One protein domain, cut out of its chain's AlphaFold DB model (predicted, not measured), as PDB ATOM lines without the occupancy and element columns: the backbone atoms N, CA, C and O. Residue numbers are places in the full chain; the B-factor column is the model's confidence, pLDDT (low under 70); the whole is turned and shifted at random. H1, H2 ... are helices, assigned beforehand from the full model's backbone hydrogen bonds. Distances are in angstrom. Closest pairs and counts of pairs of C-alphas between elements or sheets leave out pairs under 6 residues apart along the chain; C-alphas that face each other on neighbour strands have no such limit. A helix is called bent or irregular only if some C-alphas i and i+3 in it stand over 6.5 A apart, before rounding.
ATOM      1  N   PRO A 383      -8.702 -15.554  21.751       86.88
ATOM      2  CA  PRO A 383      -9.375 -14.517  20.966       86.88
ATOM      3  C   PRO A 383      -9.423 -14.754  19.458       86.88
ATOM      4  O   PRO A 383     -10.419 -14.413  18.826       86.88
ATOM      5  N   PHE A 384      -8.382 -15.354  18.867       85.31
ATOM      6  CA  PHE A 384      -8.415 -15.724  17.448       85.31
ATOM      7  C   PHE A 384      -9.511 -16.755  17.155       85.31
ATOM      8  O   PHE A 384     -10.276 -16.601  16.204       85.31
ATOM      9  N   GLY A 385      -9.602 -17.777  18.010       84.31
ATOM     10  CA  GLY A 385     -10.611 -18.827  17.945       84.31
ATOM     11  C   GLY A 385     -12.027 -18.254  17.959       84.31
ATOM     12  O   GLY A 385     -12.841 -18.531  17.074       84.31
ATOM     13  N   ASP A 386     -12.277 -17.380  18.933       86.69
ATOM     14  CA  ASP A 386     -13.567 -16.724  19.110       86.69
ATOM     15  C   ASP A 386     -13.938 -15.802  17.954       86.69
ATOM     16  O   ASP A 386     -15.069 -15.815  17.472       86.69
ATOM     17  N   ALA A 387     -12.983 -15.019  17.470       86.69
ATOM     18  CA  ALA A 387     -13.223 -14.073  16.400       86.69
ATOM     19  C   ALA A 387     -13.442 -14.759  15.044       86.69
ATOM     20  O   ALA A 387     -14.397 -14.449  14.331       86.69
ATOM     21  N   PHE A 388     -12.559 -15.689  14.675       85.94
ATOM     22  CA  PHE A 388     -12.545 -16.277  13.339       85.94
ATOM     23  C   PHE A 388     -13.542 -17.429  13.188       85.94
ATOM     24  O   PHE A 388     -14.281 -17.471  12.201       85.94
ATOM     25  N   TYR A 389     -13.586 -18.348  14.158       84.94
ATOM     26  CA  TYR A 389     -14.436 -19.539  14.080       84.94
ATOM     27  C   TYR A 389     -15.798 -19.316  14.731       84.94
ATOM     28  O   TYR A 389     -16.811 -19.618  14.105       84.94
ATOM     29  N   ASN A 390     -15.841 -18.722  15.930       87.25
ATOM     30  CA  ASN A 390     -17.112 -18.465  16.623       87.25
ATOM     31  C   ASN A 390     -17.794 -17.158  16.180       87.25
ATOM     32  O   ASN A 390     -18.916 -16.895  16.607       87.25
ATOM     33  N   ARG A 391     -17.139 -16.341  15.339       89.38
ATOM     34  CA  ARG A 391     -17.644 -15.043  14.843       89.38
ATOM     35  C   ARG A 391     -18.006 -14.044  15.949       89.38
ATOM     36  O   ARG A 391     -18.850 -13.179  15.752       89.38
ATOM     37  N   LYS A 392     -17.329 -14.119  17.096       90.06
ATOM     38  CA  LYS A 392     -17.520 -13.243  18.265       90.06
ATOM     39  C   LYS A 392     -16.528 -12.075  18.279       90.06
ATOM     40  O   LYS A 392     -15.852 -11.843  19.278       90.06
ATOM     41  N   ALA A 393     -16.393 -11.372  17.158       91.44
ATOM     42  CA  ALA A 393     -15.547 -10.184  17.067       91.44
ATOM     43  C   ALA A 393     -16.383  -8.902  17.015       91.44
ATOM     44  O   ALA A 393     -17.495  -8.900  16.495       91.44
ATOM     45  N   THR A 394     -15.822  -7.791  17.488       92.75
ATOM     46  CA  THR A 394     -16.434  -6.450  17.405       92.75
ATOM     47  C   THR A 394     -16.413  -5.852  15.992       92.75
ATOM     48  O   THR A 394     -16.894  -4.743  15.775       92.75
ATOM     49  N   TYR A 395     -15.840  -6.565  15.020       92.62
ATOM     50  CA  TYR A 395     -15.667  -6.138  13.636       92.62
ATOM     51  C   TYR A 395     -15.859  -7.316  12.675       92.62
ATOM     52  O   TYR A 395     -15.887  -8.483  13.073       92.62
ATOM     53  N   PHE A 396     -15.962  -7.018  11.380       92.94
ATOM     54  CA  PHE A 396     -16.106  -8.047  10.356       92.94
ATOM     55  C   PHE A 396     -14.795  -8.813  10.127       92.94
ATOM     56  O   PHE A 396     -13.851  -8.304   9.513       92.94
ATOM     57  N   VAL A 397     -14.765 -10.060  10.596       91.50
ATOM     58  CA  VAL A 397     -13.653 -10.982  10.353       91.50
ATOM     59  C   VAL A 397     -13.834 -11.654   8.998       91.50
ATOM     60  O   VAL A 397     -14.876 -12.261   8.740       91.50
ATOM     61  N   TRP A 398     -12.824 -11.597   8.133       90.44
ATOM     62  CA  TRP A 398     -12.919 -12.193   6.800       90.44
ATOM     63  C   TRP A 398     -13.139 -13.710   6.866       90.44
ATOM     64  O   TRP A 398     -12.477 -14.402   7.642       90.44
ATOM     65  N   PRO A 399     -14.078 -14.271   6.087       89.69
ATOM     66  CA  PRO A 399     -14.231 -15.714   5.999       89.69
ATOM     67  C   PRO A 399     -13.074 -16.356   5.231       89.69
ATOM     68  O   PRO A 399     -12.427 -15.719   4.401       89.69
ATOM     69  N   LEU A 400     -12.847 -17.652   5.473       86.81
ATOM     70  CA  LEU A 400     -11.769 -18.409   4.830       86.81
ATOM     71  C   LEU A 400     -11.845 -18.359   3.297       86.81
ATOM     72  O   LEU A 400     -10.820 -18.214   2.640       86.81
ATOM     73  N   SER A 401     -13.049 -18.420   2.725       89.75
ATOM     74  CA  SER A 401     -13.257 -18.301   1.277       89.75
ATOM     75  C   SER A 401     -12.712 -16.984   0.722       89.75
ATOM     76  O   SER A 401     -11.998 -16.989  -0.276       89.75
ATOM     77  N   LEU A 402     -12.983 -15.866   1.401       90.25
ATOM     78  CA  LEU A 402     -12.474 -14.557   1.006       90.25
ATOM     79  C   LEU A 402     -10.947 -14.495   1.119       90.25
ATOM     80  O   LEU A 402     -10.295 -13.985   0.213       90.25
ATOM     81  N   VAL A 403     -10.371 -15.054   2.187       88.56
ATOM     82  CA  VAL A 403      -8.910 -15.118   2.354       88.56
ATOM     83  C   VAL A 403      -8.252 -15.910   1.223       88.56
ATOM     84  O   VAL A 403      -7.251 -15.453   0.673       88.56
ATOM     85  N   ILE A 404      -8.808 -17.066   0.850       89.31
ATOM     86  CA  ILE A 404      -8.290 -17.893  -0.251       89.31
ATOM     87  C   ILE A 404      -8.357 -17.118  -1.568       89.31
ATOM     88  O   ILE A 404      -7.356 -17.024  -2.272       89.31
ATOM     89  N   ILE A 405      -9.500 -16.496  -1.878       91.44
ATOM     90  CA  ILE A 405      -9.662 -15.699  -3.103       91.44
ATOM     91  C   ILE A 405      -8.634 -14.563  -3.145       91.44
ATOM     92  O   ILE A 405      -7.940 -14.405  -4.147       91.44
ATOM     93  N   MET A 406      -8.478 -13.808  -2.055       89.94
ATOM     94  CA  MET A 406      -7.477 -12.739  -1.972       89.94
ATOM     95  C   MET A 406      -6.049 -13.271  -2.141       89.94
ATOM     96  O   MET A 406      -5.246 -12.664  -2.844       89.94
ATOM     97  N   SER A 407      -5.733 -14.422  -1.545       89.31
ATOM     98  CA  SER A 407      -4.407 -15.045  -1.635       89.31
ATOM     99  C   SER A 407      -4.078 -15.497  -3.062       89.31
ATOM    100  O   SER A 407      -2.969 -15.264  -3.550       89.31
ATOM    101  N   ILE A 408      -5.056 -16.075  -3.768       90.75
ATOM    102  CA  ILE A 408      -4.934 -16.446  -5.182       90.75
ATOM    103  C   ILE A 408      -4.754 -15.192  -6.043       90.75
ATOM    104  O   ILE A 408      -3.829 -15.146  -6.849       90.75
ATOM    105  N   LEU A 409      -5.569 -14.151  -5.844       91.88
ATOM    106  CA  LEU A 409      -5.457 -12.896  -6.594       91.88
ATOM    107  C   LEU A 409      -4.094 -12.223  -6.394       91.88
ATOM    108  O   LEU A 409      -3.473 -11.797  -7.366       91.88
ATOM    109  N   ILE A 410      -3.589 -12.181  -5.160       89.69
ATOM    110  CA  ILE A 410      -2.248 -11.659  -4.864       89.69
ATOM    111  C   ILE A 410      -1.171 -12.532  -5.519       89.69
ATOM    112  O   ILE A 410      -0.188 -12.001  -6.030       89.69
ATOM    113  N   SER A 411      -1.356 -13.852  -5.574       89.56
ATOM    114  CA  SER A 411      -0.419 -14.766  -6.242       89.56
ATOM    115  C   SER A 411      -0.404 -14.593  -7.766       89.56
ATOM    116  O   SER A 411       0.675 -14.619  -8.367       89.56
ATOM    117  N   VAL A 412      -1.564 -14.348  -8.389       91.81
ATOM    118  CA  VAL A 412      -1.671 -13.955  -9.808       91.81
ATOM    119  C   VAL A 412      -0.946 -12.632 -10.028       91.81
ATOM    120  O   VAL A 412      -0.052 -12.555 -10.870       91.81
ATOM    121  N   LEU A 413      -1.283 -11.611  -9.234       90.50
ATOM    122  CA  LEU A 413      -0.695 -10.278  -9.334       90.50
ATOM    123  C   LEU A 413       0.829 -10.332  -9.185       90.50
ATOM    124  O   LEU A 413       1.545  -9.773 -10.009       90.50
ATOM    125  N   ARG A 414       1.333 -11.073  -8.193       88.44
ATOM    126  CA  ARG A 414       2.762 -11.340  -8.001       88.44
ATOM    127  C   ARG A 414       3.383 -11.947  -9.260       88.44
ATOM    128  O   ARG A 414       4.389 -11.439  -9.744       88.44
ATOM    129  N   SER A 415       2.787 -13.005  -9.806       89.94
ATOM    130  CA  SER A 415       3.315 -13.705 -10.987       89.94
ATOM    131  C   SER A 415       3.406 -12.787 -12.211       89.94
ATOM    132  O   SER A 415       4.398 -12.825 -12.939       89.94
ATOM    133  N   VAL A 416       2.408 -11.920 -12.402       90.44
ATOM    134  CA  VAL A 416       2.375 -10.916 -13.476       90.44
ATOM    135  C   VAL A 416       3.421  -9.822 -13.247       90.44
ATOM    136  O   VAL A 416       4.224  -9.550 -14.138       90.44
ATOM    137  N   LEU A 417       3.470  -9.231 -12.051       89.00
ATOM    138  CA  LEU A 417       4.391  -8.134 -11.728       89.00
ATOM    139  C   LEU A 417       5.866  -8.549 -11.779       89.00
ATOM    140  O   LEU A 417       6.713  -7.727 -12.110       89.00
ATOM    141  N   HIS A 418       6.192  -9.812 -11.492       87.12
ATOM    142  CA  HIS A 418       7.560 -10.325 -11.658       87.12
ATOM    143  C   HIS A 418       7.935 -10.598 -13.114       87.12
ATOM    144  O   HIS A 418       9.114 -10.553 -13.459       87.12
ATOM    145  N   ALA A 419       6.956 -10.868 -13.976       88.94
ATOM    146  CA  ALA A 419       7.171 -11.096 -15.404       88.94
ATOM    147  C   ALA A 419       7.245  -9.787 -16.207       88.94
ATOM    148  O   ALA A 419       7.991  -9.691 -17.183       88.94
ATOM    149  N   MET A 420       6.480  -8.781 -15.776       91.06
ATOM    150  CA  MET A 420       6.323  -7.487 -16.441       91.06
ATOM    151  C   MET A 420       7.650  -6.794 -16.808       91.06
ATOM    152  O   MET A 420       7.730  -6.306 -17.923       91.06
ATOM    153  N   PRO A 421       8.698  -6.749 -15.969       91.56
ATOM    154  CA  PRO A 421       9.908  -5.958 -16.223       91.56
ATOM    155  C   PRO A 421      10.741  -6.525 -17.368       91.56
ATOM    156  O   PRO A 421      11.234  -5.772 -18.194       91.56
ATOM    157  N   MET A 422      10.822  -7.853 -17.477       90.62
ATOM    158  CA  MET A 422      11.462  -8.501 -18.623       90.62
ATOM    159  C   MET A 422      10.684  -8.234 -19.918       90.62
ATOM    160  O   MET A 422      11.269  -7.883 -20.937       90.62
ATOM    161  N   ILE A 423       9.354  -8.348 -19.875       91.81
ATOM    162  CA  ILE A 423       8.496  -8.080 -21.038       91.81
ATOM    163  C   ILE A 423       8.583  -6.600 -21.438       91.81
ATOM    164  O   ILE A 423       8.747  -6.286 -22.613       91.81
ATOM    165  N   ALA A 424       8.529  -5.692 -20.466       93.00
ATOM    166  CA  ALA A 424       8.673  -4.258 -20.667       93.00
ATOM    167  C   ALA A 424      10.054  -3.910 -21.230       93.00
ATOM    168  O   ALA A 424      10.131  -3.057 -22.106       93.00
ATOM    169  N   ALA A 425      11.122  -4.589 -20.796       93.56
ATOM    170  CA  ALA A 425      12.460  -4.393 -21.348       93.56
ATOM    171  C   ALA A 425      12.502  -4.745 -22.837       93.56
ATOM    172  O   ALA A 425      13.045  -3.982 -23.627       93.56
ATOM    173  N   LEU A 426      11.883  -5.864 -23.231       91.19
ATOM    174  CA  LEU A 426      11.791  -6.264 -24.638       91.19
ATOM    175  C   LEU A 426      10.990  -5.253 -25.467       91.19
ATOM    176  O   LEU A 426      11.416  -4.889 -26.560       91.19
ATOM    177  N   GLN A 427       9.859  -4.764 -24.949       91.00
ATOM    178  CA  GLN A 427       9.037  -3.768 -25.649       91.00
ATOM    179  C   GLN A 427       9.714  -2.395 -25.729       91.00
ATOM    180  O   GLN A 427       9.620  -1.723 -26.752       91.00
ATOM    181  N   LEU A 428      10.427  -1.987 -24.680       91.31
ATOM    182  CA  LEU A 428      11.198  -0.750 -24.673       91.31
ATOM    183  C   LEU A 428      12.386  -0.839 -25.635       91.31
ATOM    184  O   LEU A 428      12.601   0.087 -26.406       91.31
ATOM    185  N   ALA A 429      13.098  -1.967 -25.660       88.88
ATOM    186  CA  ALA A 429      14.193  -2.186 -26.599       88.88
ATOM    187  C   ALA A 429      13.687  -2.190 -28.048       88.88
ATOM    188  O   ALA A 429      14.296  -1.548 -28.898       88.88
ATOM    189  N   LYS A 430      12.532  -2.821 -28.314       85.94
ATOM    190  CA  LYS A 430      11.836  -2.703 -29.604       85.94
ATOM    191  C   LYS A 430      11.584  -1.235 -29.941       85.94
ATOM    192  O   LYS A 430      11.904  -0.787 -31.033       85.94
ATOM    193  N   HIS A 431      11.009  -0.482 -29.009       86.00
ATOM    194  CA  HIS A 431      10.707   0.920 -29.252       86.00
ATOM    195  C   HIS A 431      11.971   1.730 -29.551       86.00
ATOM    196  O   HIS A 431      11.959   2.480 -30.508       86.00
ATOM    197  N   ILE A 432      13.066   1.536 -28.810       85.81
ATOM    198  CA  ILE A 432      14.345   2.233 -29.026       85.81
ATOM    199  C   ILE A 432      14.948   1.899 -30.395       85.81
ATOM    200  O   ILE A 432      15.350   2.806 -31.118       85.81
ATOM    201  N   LEU A 433      15.004   0.615 -30.753       80.06
ATOM    202  CA  LEU A 433      15.624   0.154 -31.999       80.06
ATOM    203  C   LEU A 433      14.816   0.554 -33.238       80.06
ATOM    204  O   LEU A 433      15.395   0.823 -34.284       80.06
ATOM    205  N   PHE A 434      13.489   0.611 -33.114       73.56
ATOM    206  CA  PHE A 434      12.578   0.783 -34.246       73.56
ATOM    207  C   PHE A 434      11.776   2.098 -34.198       73.56
ATOM    208  O   PHE A 434      10.839   2.262 -34.970       73.56
ATOM    209  N   TYR A 435      12.142   3.065 -33.339       66.38
ATOM    210  CA  TYR A 435      11.441   4.360 -33.182       66.38
ATOM    211  C   TYR A 435      11.344   5.176 -34.485       66.38
ATOM    212  O   TYR A 435      10.491   6.051 -34.602       66.38
ATOM    213  N   TRP A 436      12.219   4.903 -35.459       52.34
ATOM    214  CA  TRP A 436      12.348   5.663 -36.707       52.34
ATOM    215  C   TRP A 436      11.929   4.892 -37.971       52.34
ATOM    216  O   TRP A 436      12.120   5.426 -39.059       52.34
ATOM    217  N   HIS A 437      11.418   3.658 -37.882       54.00
ATOM    218  CA  HIS A 437      11.036   2.863 -39.062       54.00
ATOM    219  C   HIS A 437       9.647   2.239 -38.894       54.00
ATOM    220  O   HIS A 437       9.366   1.596 -37.880       54.00
ATOM    221  N   ASP A 438       8.790   2.417 -39.902       53.84
ATOM    222  CA  ASP A 438       7.489   1.758 -39.975       53.84
ATOM    223  C   ASP A 438       7.658   0.234 -39.992       53.84
ATOM    224  O   ASP A 438       8.485  -0.326 -40.708       53.84
ATOM    225  N   PHE A 439       6.847  -0.449 -39.181       51.25
ATOM    226  CA  PHE A 439       6.919  -1.896 -38.951       51.25
ATOM    227  C   PHE A 439       6.671  -2.740 -40.221       51.25
ATOM    228  O   PHE A 439       6.964  -3.935 -40.219       51.25
ATOM    229  N   GLU A 440       6.126  -2.142 -41.286       50.97
ATOM    230  CA  GLU A 440       5.763  -2.830 -42.532       50.97
ATOM    231  C   GLU A 440       6.927  -2.967 -43.536       50.97
ATOM    232  O   GLU A 440       6.908  -3.899 -44.338       50.97
ATOM    233  N   ASP A 441       7.990  -2.160 -43.429       47.78
ATOM    234  CA  ASP A 441       9.159  -2.190 -44.333       47.78
ATOM    235  C   ASP A 441      10.355  -2.957 -43.724       47.78
ATOM    236  O   ASP A 441      11.492  -2.492 -43.637       47.78
ATOM    237  N   PHE A 442      10.091  -4.192 -43.286       49.00
ATOM    238  CA  PHE A 442      11.056  -5.066 -42.594       49.00
ATOM    239  C   PHE A 442      12.268  -5.478 -43.460       49.00
ATOM    240  O   PHE A 442      13.295  -5.895 -42.932       49.00
ATOM    241  N   ALA A 443      12.162  -5.369 -44.789       49.03
ATOM    242  CA  ALA A 443      13.184  -5.830 -45.733       49.03
ATOM    243  C   ALA A 443      14.205  -4.750 -46.153       49.03
ATOM    244  O   ALA A 443      15.172  -5.080 -46.838       49.03
ATOM    245  N   SER A 444      14.004  -3.479 -45.779       48.38
ATOM    246  CA  SER A 444      14.766  -2.335 -46.318       48.38
ATOM    247  C   SER A 444      15.393  -1.407 -45.265       48.38
ATOM    248  O   SER A 444      16.077  -0.452 -45.633       48.38
ATOM    249  N   SER A 445      15.205  -1.677 -43.967       53.09
ATOM    250  CA  SER A 445      15.772  -0.863 -42.880       53.09
ATOM    251  C   SER A 445      17.307  -1.004 -42.762       53.09
ATOM    252  O   SER A 445      17.827  -2.089 -43.036       53.09
ATOM    253  N   PRO A 446      18.044   0.055 -42.356       53.75
ATOM    254  CA  PRO A 446      19.506   0.046 -42.265       53.75
ATOM    255  C   PRO A 446      19.978  -1.074 -41.336       53.75
ATOM    256  O   PRO A 446      19.315  -1.355 -40.341       53.75
ATOM    257  N   GLU A 447      21.109  -1.708 -41.660       66.44
ATOM    258  CA  GLU A 447      21.688  -2.824 -40.901       66.44
ATOM    259  C   GLU A 447      21.876  -2.449 -39.419       66.44
ATOM    260  O   GLU A 447      22.902  -1.896 -39.023       66.44
ATOM    261  N   ILE A 448      20.870  -2.727 -38.582       70.00
ATOM    262  CA  ILE A 448      20.970  -2.561 -37.132       70.00
ATOM    263  C   ILE A 448      22.070  -3.512 -36.673       70.00
ATOM    264  O   ILE A 448      21.933  -4.737 -36.779       70.00
ATOM    265  N   SER A 449      23.167  -2.956 -36.164       78.50
ATOM    266  CA  SER A 449      24.292  -3.775 -35.742       78.50
ATOM    267  C   SER A 449      23.895  -4.625 -34.533       78.50
ATOM    268  O   SER A 449      23.088  -4.224 -33.691       78.50
ATOM    269  N   HIS A 450      24.497  -5.808 -34.390       80.81
ATOM    270  CA  HIS A 450      24.275  -6.632 -33.199       80.81
ATOM    271  C   HIS A 450      24.602  -5.870 -31.906       80.81
ATOM    272  O   HIS A 450      23.923  -6.057 -30.898       80.81
ATOM    273  N   VAL A 451      25.598  -4.979 -31.948       82.31
ATOM    274  CA  VAL A 451      26.001  -4.144 -30.810       82.31
ATOM    275  C   VAL A 451      24.860  -3.228 -30.372       82.31
ATOM    276  O   VAL A 451      24.556  -3.190 -29.180       82.31
ATOM    277  N   ASP A 452      24.173  -2.570 -31.307       82.12
ATOM    278  CA  ASP A 452      23.056  -1.669 -30.993       82.12
ATOM    279  C   ASP A 452      21.909  -2.413 -30.303       82.12
ATOM    280  O   ASP A 452      21.340  -1.931 -29.321       82.12
ATOM    281  N   ILE A 453      21.623  -3.639 -30.752       82.81
ATOM    282  CA  ILE A 453      20.603  -4.500 -30.146       82.81
ATOM    283  C   ILE A 453      20.983  -4.861 -28.709       82.81
ATOM    284  O   ILE A 453      20.161  -4.731 -27.798       82.81
ATOM    285  N   PHE A 454      22.227  -5.295 -28.484       86.12
ATOM    286  CA  PHE A 454      22.708  -5.630 -27.144       86.12
ATOM    287  C   PHE A 454      22.673  -4.415 -26.211       86.12
ATOM    288  O   PHE A 454      22.198  -4.535 -25.080       86.12
ATOM    289  N   VAL A 455      23.108  -3.241 -26.679       89.44
ATOM    290  CA  VAL A 455      23.079  -1.998 -25.894       89.44
ATOM    291  C   VAL A 455      21.642  -1.609 -25.541       89.44
ATOM    292  O   VAL A 455      21.354  -1.360 -24.370       89.44
ATOM    293  N   ALA A 456      20.718  -1.624 -26.507       88.75
ATOM    294  CA  ALA A 456      19.311  -1.297 -26.275       88.75
ATOM    295  C   ALA A 456      18.634  -2.271 -25.295       88.75
ATOM    296  O   ALA A 456      17.871  -1.843 -24.424       88.75
ATOM    297  N   LEU A 457      18.934  -3.572 -25.397       89.69
ATOM    298  CA  LEU A 457      18.437  -4.595 -24.474       89.69
ATOM    299  C   LEU A 457      18.982  -4.399 -23.057       89.69
ATOM    300  O   LEU A 457      18.196  -4.400 -22.112       89.69
ATOM    301  N   ILE A 458      20.293  -4.193 -22.894       93.06
ATOM    302  CA  ILE A 458      20.915  -3.960 -21.582       93.06
ATOM    303  C   ILE A 458      20.355  -2.684 -20.952       93.06
ATOM    304  O   ILE A 458      19.976  -2.688 -19.780       93.06
ATOM    305  N   PHE A 459      20.254  -1.599 -21.718       94.31
ATOM    306  CA  PHE A 459      19.711  -0.332 -21.239       94.31
ATOM    307  C   PHE A 459      18.252  -0.478 -20.787       94.31
ATOM    308  O   PHE A 459      17.904  -0.122 -19.658       94.31
ATOM    309  N   SER A 460      17.412  -1.094 -21.623       93.94
ATOM    310  CA  SER A 460      15.995  -1.326 -21.321       93.94
ATOM    311  C   SER A 460      15.802  -2.263 -20.131       93.94
ATOM    312  O   SER A 460      14.929  -2.036 -19.290       93.94
ATOM    313  N   TYR A 461      16.633  -3.300 -20.023       94.00
ATOM    314  CA  TYR A 461      16.649  -4.220 -18.891       94.00
ATOM    315  C   TYR A 461      16.955  -3.487 -17.584       94.00
ATOM    316  O   TYR A 461      16.181  -3.599 -16.631       94.00
ATOM    317  N   ASN A 462      18.032  -2.696 -17.550       93.56
ATOM    318  CA  ASN A 462      18.432  -1.953 -16.356       93.56
ATOM    319  C   ASN A 462      17.356  -0.948 -15.936       93.56
ATOM    320  O   ASN A 462      16.935  -0.971 -14.781       93.56
ATOM    321  N   ILE A 463      16.838  -0.134 -16.864       94.56
ATOM    322  CA  ILE A 463      15.794   0.853 -16.548       94.56
ATOM    323  C   ILE A 463      14.552   0.175 -15.978       94.56
ATOM    324  O   ILE A 463      14.093   0.539 -14.899       94.56
ATOM    325  N   THR A 464      14.020  -0.840 -16.658       93.75
ATOM    326  CA  THR A 464      12.784  -1.504 -16.217       93.75
ATOM    327  C   THR A 464      12.951  -2.233 -14.885       93.75
ATOM    328  O   THR A 464      12.034  -2.217 -14.061       93.75
ATOM    329  N   HIS A 465      14.119  -2.828 -14.622       90.31
ATOM    330  CA  HIS A 465      14.408  -3.485 -13.345       90.31
ATOM    331  C   HIS A 465      14.645  -2.481 -12.211       90.31
ATOM    332  O   HIS A 465      14.214  -2.741 -11.086       90.31
ATOM    333  N   MET A 466      15.247  -1.320 -12.488       89.12
ATOM    334  CA  MET A 466      15.348  -0.223 -11.522       89.12
ATOM    335  C   MET A 466      13.972   0.373 -11.208       89.12
ATOM    336  O   MET A 466      13.614   0.505 -10.037       89.12
ATOM    337  N   SER A 467      13.151   0.653 -12.228       90.25
ATOM    338  CA  SER A 467      11.775   1.135 -12.042       90.25
ATOM    339  C   SER A 467      10.945   0.155 -11.220       90.25
ATOM    340  O   SER A 467      10.215   0.562 -10.321       90.25
ATOM    341  N   ARG A 468      11.101  -1.149 -11.469       88.00
ATOM    342  CA  ARG A 468      10.485  -2.214 -10.674       88.00
ATOM    343  C   ARG A 468      10.853  -2.121  -9.191       88.00
ATOM    344  O   ARG A 468       9.950  -2.178  -8.360       88.00
ATOM    345  N   MET A 469      12.137  -1.952  -8.856       86.56
ATOM    346  CA  MET A 469      12.568  -1.781  -7.459       86.56
ATOM    347  C   MET A 469      11.890  -0.569  -6.818       86.56
ATOM    348  O   MET A 469      11.323  -0.677  -5.734       86.56
ATOM    349  N   MET A 470      11.883   0.572  -7.509       88.06
ATOM    350  CA  MET A 470      11.259   1.800  -7.005       88.06
ATOM    351  C   MET A 470       9.753   1.627  -6.778       88.06
ATOM    352  O   MET A 470       9.235   2.019  -5.735       88.06
ATOM    353  N   LEU A 471       9.049   0.994  -7.722       88.31
ATOM    354  CA  LEU A 471       7.620   0.714  -7.597       88.31
ATOM    355  C   LEU A 471       7.321  -0.189  -6.400       88.31
ATOM    356  O   LEU A 471       6.362   0.073  -5.679       88.31
ATOM    357  N   TRP A 472       8.135  -1.217  -6.155       87.06
ATOM    358  CA  TRP A 472       7.956  -2.103  -5.004       87.06
ATOM    359  C   TRP A 472       8.231  -1.413  -3.675       87.06
ATOM    360  O   TRP A 472       7.438  -1.578  -2.748       87.06
ATOM    361  N   PHE A 473       9.281  -0.592  -3.599       89.25
ATOM    362  CA  PHE A 473       9.539   0.252  -2.434       89.25
ATOM    363  C   PHE A 473       8.326   1.131  -2.118       89.25
ATOM    364  O   PHE A 473       7.797   1.093  -1.008       89.25
ATOM    365  N   CYS A 474       7.849   1.883  -3.116       90.81
ATOM    366  CA  CYS A 474       6.694   2.764  -2.968       90.81
ATOM    367  C   CYS A 474       5.449   1.979  -2.560       90.81
ATOM    368  O   CYS A 474       4.753   2.366  -1.628       90.81
ATOM    369  N   PHE A 475       5.188   0.850  -3.213       90.06
ATOM    370  CA  PHE A 475       4.037   0.009  -2.930       90.06
ATOM    371  C   PHE A 475       4.050  -0.544  -1.500       90.06
ATOM    372  O   PHE A 475       3.019  -0.527  -0.830       90.06
ATOM    373  N   GLU A 476       5.203  -0.990  -0.999       90.38
ATOM    374  CA  GLU A 476       5.327  -1.493   0.368       90.38
ATOM    375  C   GLU A 476       5.166  -0.382   1.412       90.38
ATOM    376  O   GLU A 476       4.415  -0.552   2.378       90.38
ATOM    377  N   VAL A 477       5.807   0.772   1.203       93.19
ATOM    378  CA  VAL A 477       5.681   1.931   2.097       93.19
ATOM    379  C   VAL A 477       4.233   2.434   2.107       93.19
ATOM    380  O   VAL A 477       3.630   2.555   3.175       93.19
ATOM    381  N   CYS A 478       3.621   2.644   0.938       93.94
ATOM    382  CA  CYS A 478       2.217   3.035   0.823       93.94
ATOM    383  C   CYS A 478       1.289   1.990   1.452       93.94
ATOM    384  O   CYS A 478       0.387   2.349   2.206       93.94
ATOM    385  N   GLY A 479       1.520   0.700   1.206       92.94
ATOM    386  CA  GLY A 479       0.747  -0.393   1.796       92.94
ATOM    387  C   GLY A 479       0.809  -0.388   3.324       92.94
ATOM    388  O   GLY A 479      -0.221  -0.541   3.980       92.94
ATOM    389  N   LYS A 480       1.986  -0.128   3.906       93.75
ATOM    390  CA  LYS A 480       2.151  -0.012   5.361       93.75
ATOM    391  C   LYS A 480       1.321   1.141   5.917       93.75
ATOM    392  O   LYS A 480       0.564   0.951   6.869       93.75
ATOM    393  N   TRP A 481       1.443   2.331   5.330       95.06
ATOM    394  CA  TRP A 481       0.781   3.532   5.849       95.06
ATOM    395  C   TRP A 481      -0.732   3.546   5.602       95.06
ATOM    396  O   TRP A 481      -1.465   4.079   6.430       95.06
ATOM    397  N   THR A 482      -1.209   2.911   4.530       94.38
ATOM    398  CA  THR A 482      -2.644   2.827   4.208       94.38
ATOM    399  C   THR A 482      -3.361   1.711   4.971       94.38
ATOM    400  O   THR A 482      -4.431   1.946   5.526       94.38
ATOM    401  N   LEU A 483      -2.790   0.500   5.034       93.50
ATOM    402  CA  LEU A 483      -3.455  -0.656   5.649       93.50
ATOM    403  C   LEU A 483      -3.246  -0.716   7.161       93.50
ATOM    404  O   LEU A 483      -4.179  -1.024   7.905       93.50
ATOM    405  N   VAL A 484      -2.025  -0.451   7.628       93.69
ATOM    406  CA  VAL A 484      -1.663  -0.597   9.044       93.69
ATOM    407  C   VAL A 484      -1.715   0.750   9.762       93.69
ATOM    408  O   VAL A 484      -2.327   0.841  10.831       93.69
ATOM    409  N   GLY A 485      -1.144   1.789   9.151       93.31
ATOM    410  CA  GLY A 485      -0.936   3.097   9.770       93.31
ATOM    411  C   GLY A 485       0.249   3.094  10.741       93.31
ATOM    412  O   GLY A 485       1.084   2.187  10.718       93.31
ATOM    413  N   GLN A 486       0.335   4.113  11.599       92.38
ATOM    414  CA  GLN A 486       1.338   4.152  12.665       92.38
ATOM    415  C   GLN A 486       0.945   3.190  13.788       92.38
ATOM    416  O   GLN A 486      -0.117   3.342  14.402       92.38
ATOM    417  N   ARG A 487       1.803   2.209  14.079       92.81
ATOM    418  CA  ARG A 487       1.586   1.310  15.218       92.81
ATOM    419  C   ARG A 487       1.791   2.045  16.540       92.81
ATOM    420  O   ARG A 487       2.614   2.951  16.642       92.81
ATOM    421  N   LYS A 488       1.041   1.632  17.560       92.38
ATOM    422  CA  LYS A 488       1.150   2.129  18.935       92.38
ATOM    423  C   LYS A 488       1.335   0.947  19.875       92.38
ATOM    424  O   LYS A 488       0.833  -0.137  19.589       92.38
ATOM    425  N   ALA A 489       2.044   1.168  20.977       94.12
ATOM    426  CA  ALA A 489       2.162   0.176  22.036       94.12
ATOM    427  C   ALA A 489       0.784  -0.114  22.657       94.12
ATOM    428  O   ALA A 489      -0.047   0.793  22.765       94.12
ATOM    429  N   GLY A 490       0.544  -1.363  23.052       93.19
ATOM    430  CA  GLY A 490      -0.709  -1.793  23.676       93.19
ATOM    431  C   GLY A 490      -1.189  -3.173  23.227       93.19
ATOM    432  O   GLY A 490      -0.548  -3.848  22.423       93.19
ATOM    433  N   GLY A 491      -2.338  -3.588  23.765       91.88
ATOM    434  CA  GLY A 491      -2.991  -4.856  23.437       91.88
ATOM    435  C   GLY A 491      -3.961  -4.736  22.255       91.88
ATOM    436  O   GLY A 491      -4.836  -3.873  22.249       91.88
ATOM    437  N   PHE A 492      -3.846  -5.632  21.274       91.56
ATOM    438  CA  PHE A 492      -4.650  -5.670  20.046       91.56
ATOM    439  C   PHE A 492      -5.265  -7.052  19.822       91.56
ATOM    440  O   PHE A 492      -5.004  -7.717  18.820       91.56
ATOM    441  N   ASN A 493      -6.089  -7.497  20.768       90.75
ATOM    442  CA  ASN A 493      -6.673  -8.832  20.706       90.75
ATOM    443  C   ASN A 493      -7.541  -9.025  19.454       90.75
ATOM    444  O   ASN A 493      -8.273  -8.129  19.032       90.75
ATOM    445  N   TRP A 494      -7.488 -10.221  18.870       87.81
ATOM    446  CA  TRP A 494      -8.125 -10.518  17.585       87.81
ATOM    447  C   TRP A 494      -9.654 -10.384  17.623       87.81
ATOM    448  O   TRP A 494     -10.264 -10.095  16.602       87.81
ATOM    449  N   ASN A 495     -10.298 -10.567  18.778       88.88
ATOM    450  CA  ASN A 495     -11.748 -10.411  18.932       88.88
ATOM    451  C   ASN A 495     -12.199  -8.954  19.116       88.88
ATOM    452  O   ASN A 495     -13.349  -8.641  18.819       88.88
ATOM    453  N   THR A 496     -11.323  -8.053  19.562       90.88
ATOM    454  CA  THR A 496     -11.682  -6.653  19.842       90.88
ATOM    455  C   THR A 496     -11.091  -5.658  18.848       90.88
ATOM    456  O   THR A 496     -11.641  -4.571  18.680       90.88
ATOM    457  N   SER A 497      -9.992  -6.009  18.175       92.00
ATOM    458  CA  SER A 497      -9.274  -5.132  17.252       92.00
ATOM    459  C   SER A 497      -9.113  -5.753  15.869       92.00
ATOM    460  O   SER A 497      -8.704  -6.902  15.733       92.00
ATOM    461  N   SER A 498      -9.340  -4.949  14.827       91.44
ATOM    462  CA  SER A 498      -9.106  -5.331  13.428       91.44
ATOM    463  C   SER A 498      -7.634  -5.261  13.002       91.44
ATOM    464  O   SER A 498      -7.305  -5.624  11.870       91.44
ATOM    465  N   TYR A 499      -6.735  -4.780  13.873       91.50
ATOM    466  CA  TYR A 499      -5.303  -4.646  13.577       91.50
ATOM    467  C   TYR A 499      -4.670  -5.945  13.049       91.50
ATOM    468  O   TYR A 499      -4.046  -5.888  11.986       91.50
ATOM    469  N   PRO A 500      -4.860  -7.114  13.688       88.31
ATOM    470  CA  PRO A 500      -4.198  -8.331  13.236       88.31
ATOM    471  C   PRO A 500      -4.636  -8.794  11.833       88.31
ATOM    472  O   PRO A 500      -3.811  -9.262  11.050       88.31
ATOM    473  N   GLN A 501      -5.907  -8.587  11.462       88.56
ATOM    474  CA  GLN A 501      -6.409  -8.869  10.110       88.56
ATOM    475  C   GLN A 501      -5.803  -7.915   9.067       88.56
ATOM    476  O   GLN A 501      -5.386  -8.355   7.994       88.56
ATOM    477  N   ARG A 502      -5.693  -6.616   9.385       91.31
ATOM    478  CA  ARG A 502      -5.021  -5.628   8.518       91.31
ATOM    479  C   ARG A 502      -3.532  -5.944   8.352       91.31
ATOM    480  O   ARG A 502      -3.006  -5.862   7.245       91.31
ATOM    481  N   TRP A 503      -2.870  -6.371   9.424       89.06
ATOM    482  CA  TRP A 503      -1.483  -6.835   9.389       89.06
ATOM    483  C   TRP A 503      -1.313  -8.103   8.540       89.06
ATOM    484  O   TRP A 503      -0.391  -8.184   7.725       89.06
ATOM    485  N   SER A 504      -2.236  -9.064   8.643       86.38
ATOM    486  CA  SER A 504      -2.259 -10.251   7.778       86.38
ATOM    487  C   SER A 504      -2.424  -9.887   6.296       86.38
ATOM    488  O   SER A 504      -1.755 -10.473   5.444       86.38
ATOM    489  N   MET A 505      -3.262  -8.898   5.972       87.81
ATOM    490  CA  MET A 505      -3.397  -8.396   4.600       87.81
ATOM    491  C   MET A 505      -2.099  -7.752   4.116       87.81
ATOM    492  O   MET A 505      -1.609  -8.098   3.044       87.81
ATOM    493  N   TYR A 506      -1.515  -6.869   4.929       90.75
ATOM    494  CA  TYR A 506      -0.258  -6.194   4.616       90.75
ATOM    495  C   TYR A 506       0.877  -7.192   4.345       90.75
ATOM    496  O   TYR A 506       1.517  -7.114   3.304       90.75
ATOM    497  N   THR A 507       1.074  -8.189   5.209       86.38
ATOM    498  CA  THR A 507       2.120  -9.220   5.032       86.38
ATOM    499  C   THR A 507       1.868 -10.163   3.850       86.38
ATOM    500  O   THR A 507       2.802 -10.746   3.292       86.38
ATOM    501  N   THR A 508       0.608 -10.346   3.447       85.31
ATOM    502  CA  THR A 508       0.275 -11.078   2.218       85.31
ATOM    503  C   THR A 508       0.600 -10.224   0.997       85.31
ATOM    504  O   THR A 508       1.209 -10.717   0.051       85.31
ATOM    505  N   LEU A 509       0.297  -8.928   1.045       86.44
ATOM    506  CA  LEU A 509       0.572  -7.979  -0.026       86.44
ATOM    507  C   LEU A 509       2.078  -7.767  -0.251       86.44
ATOM    508  O   LEU A 509       2.545  -7.819  -1.386       86.44
ATOM    509  N   THR A 510       2.866  -7.616   0.817       86.44
ATOM    510  CA  THR A 510       4.328  -7.455   0.713       86.44
ATOM    511  C   THR A 510       5.036  -8.719   0.244       86.44
ATOM    512  O   THR A 510       6.162  -8.638  -0.236       86.44
ATOM    513  N   SER A 511       4.373  -9.884   0.262       81.00
ATOM    514  CA  SER A 511       4.921 -11.103  -0.349       81.00
ATOM    515  C   SER A 511       5.147 -10.977  -1.861       81.00
ATOM    516  O   SER A 511       5.909 -11.764  -2.423       81.00
ATOM    517  N   ILE A 512       4.548  -9.962  -2.505       83.12
ATOM    518  CA  ILE A 512       4.810  -9.604  -3.902       83.12
ATOM    519  C   ILE A 512       6.291  -9.303  -4.132       83.12
ATOM    520  O   ILE A 512       6.775  -9.601  -5.213       83.12
ATOM    521  N   ARG A 513       7.048  -8.798  -3.151       81.81
ATOM    522  CA  ARG A 513       8.483  -8.502  -3.336       81.81
ATOM    523  C   ARG A 513       9.365  -9.747  -3.496       81.81
ATOM    524  O   ARG A 513      10.512  -9.624  -3.909       81.81
ATOM    525  N   ASN A 514       8.842 -10.930  -3.164       76.56
ATOM    526  CA  ASN A 514       9.583 -12.186  -3.222       76.56
ATOM    527  C   ASN A 514       9.368 -12.839  -4.593       76.56
ATOM    528  O   ASN A 514       8.240 -13.219  -4.922       76.56
ATOM    529  N   GLY A 515      10.432 -12.983  -5.387       64.62
ATOM    530  CA  GLY A 515      10.369 -13.575  -6.722       64.62
ATOM    531  C   GLY A 515      11.576 -14.457  -7.017       64.62
ATOM    532  O   GLY A 515      12.703 -13.982  -7.045       64.62
ATOM    533  N   GLY A 516      11.340 -15.747  -7.278       58.22
ATOM    534  CA  GLY A 516      12.390 -16.656  -7.756       58.22
ATOM    535  C   GLY A 516      13.539 -16.896  -6.769       58.22
ATOM    536  O   GLY A 516      14.668 -17.064  -7.210       58.22
ATOM    537  N   GLY A 517      13.259 -16.893  -5.462       59.78
ATOM    538  CA  GLY A 517      14.254 -17.146  -4.410       59.78
ATOM    539  C   GLY A 517      15.006 -15.908  -3.913       59.78
ATOM    540  O   GLY A 517      15.701 -16.011  -2.912       59.78
TER     541      GLY A 517
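Overview. This is residues 383 to 517 of the 651 residues of the protein "Hypothetical protein" of Leptocylindrus danicus (UniProt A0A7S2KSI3). Two long helices, H3 and the bent H2, run opposite ways as a narrow V, joined at the end where H2b packs on H3; at the open end H4 folds back between H2a and H3. H1 lies at that end beyond the long helices, and residues 438 to 444 stick out at the other. The printed part has 135 residues with four named helices, H1, H2, H3 and H4 in that order, no named strand, and is all helix. It is an extended rod, spanning 73 by 31 by 26 A, with a radius of gyration of the C-alphas of 23.0 A.

Along the chain. H3, residues 450 to 484, is 49.9 A long and begins at C-alpha 450 (24.275, -6.632, -33.199). H2, residues 400 to 434, was assigned as one helix by its hydrogen bonds but is bent: C-alphas 418 and 421 are 6.7 A apart. Its arms are H2a, residues 400 to 418, 26.7 A, and H2b, residues 421 to 434, 19.4 A. H4, residues 499 to 513, 22.2 A, ends at C-alpha 513 (8.483, -8.502, -3.336). H1, residues 383 to 388, is 8.4 A long and begins at C-alpha 383 (-9.375, -14.517, 20.966).

Arrangement. H3, with residues 452 to 468 alone, touches H2b in a helical hairpin, opposite ways at a steep tilt of 41 degrees; the closest C-alphas, of Ala 425 and Ser 460, are 4.7 A apart. With residues 472 to 484 alone H3 touches H4, a second hairpin at a shallow tilt of 4 degrees; the closest C-alphas, of Leu 483 and Arg 502, are 6.0 A apart. H4, with residues 508 to 513 alone, touches H2a the same way at a shallow tilt of 27 degrees, closest at the C-alphas of Arg 414 and Ile 512, 4.9 A. H2a and H3 are apart, and H1 touches no helix. Each O i to N i+4 pair is within hydrogen-bond range in H1, H2a, H2b and H3, and 8 of 11 in H4.

Size, cuts and confidence. The C-alphas farthest apart, of Lys 392 and Ser 444, are 73.0 A apart. The printed part has no cut, and its three links are long. Mean pLDDT of the printed part is 85.0; residues 435 to 447 and 515 to 517 are under 70.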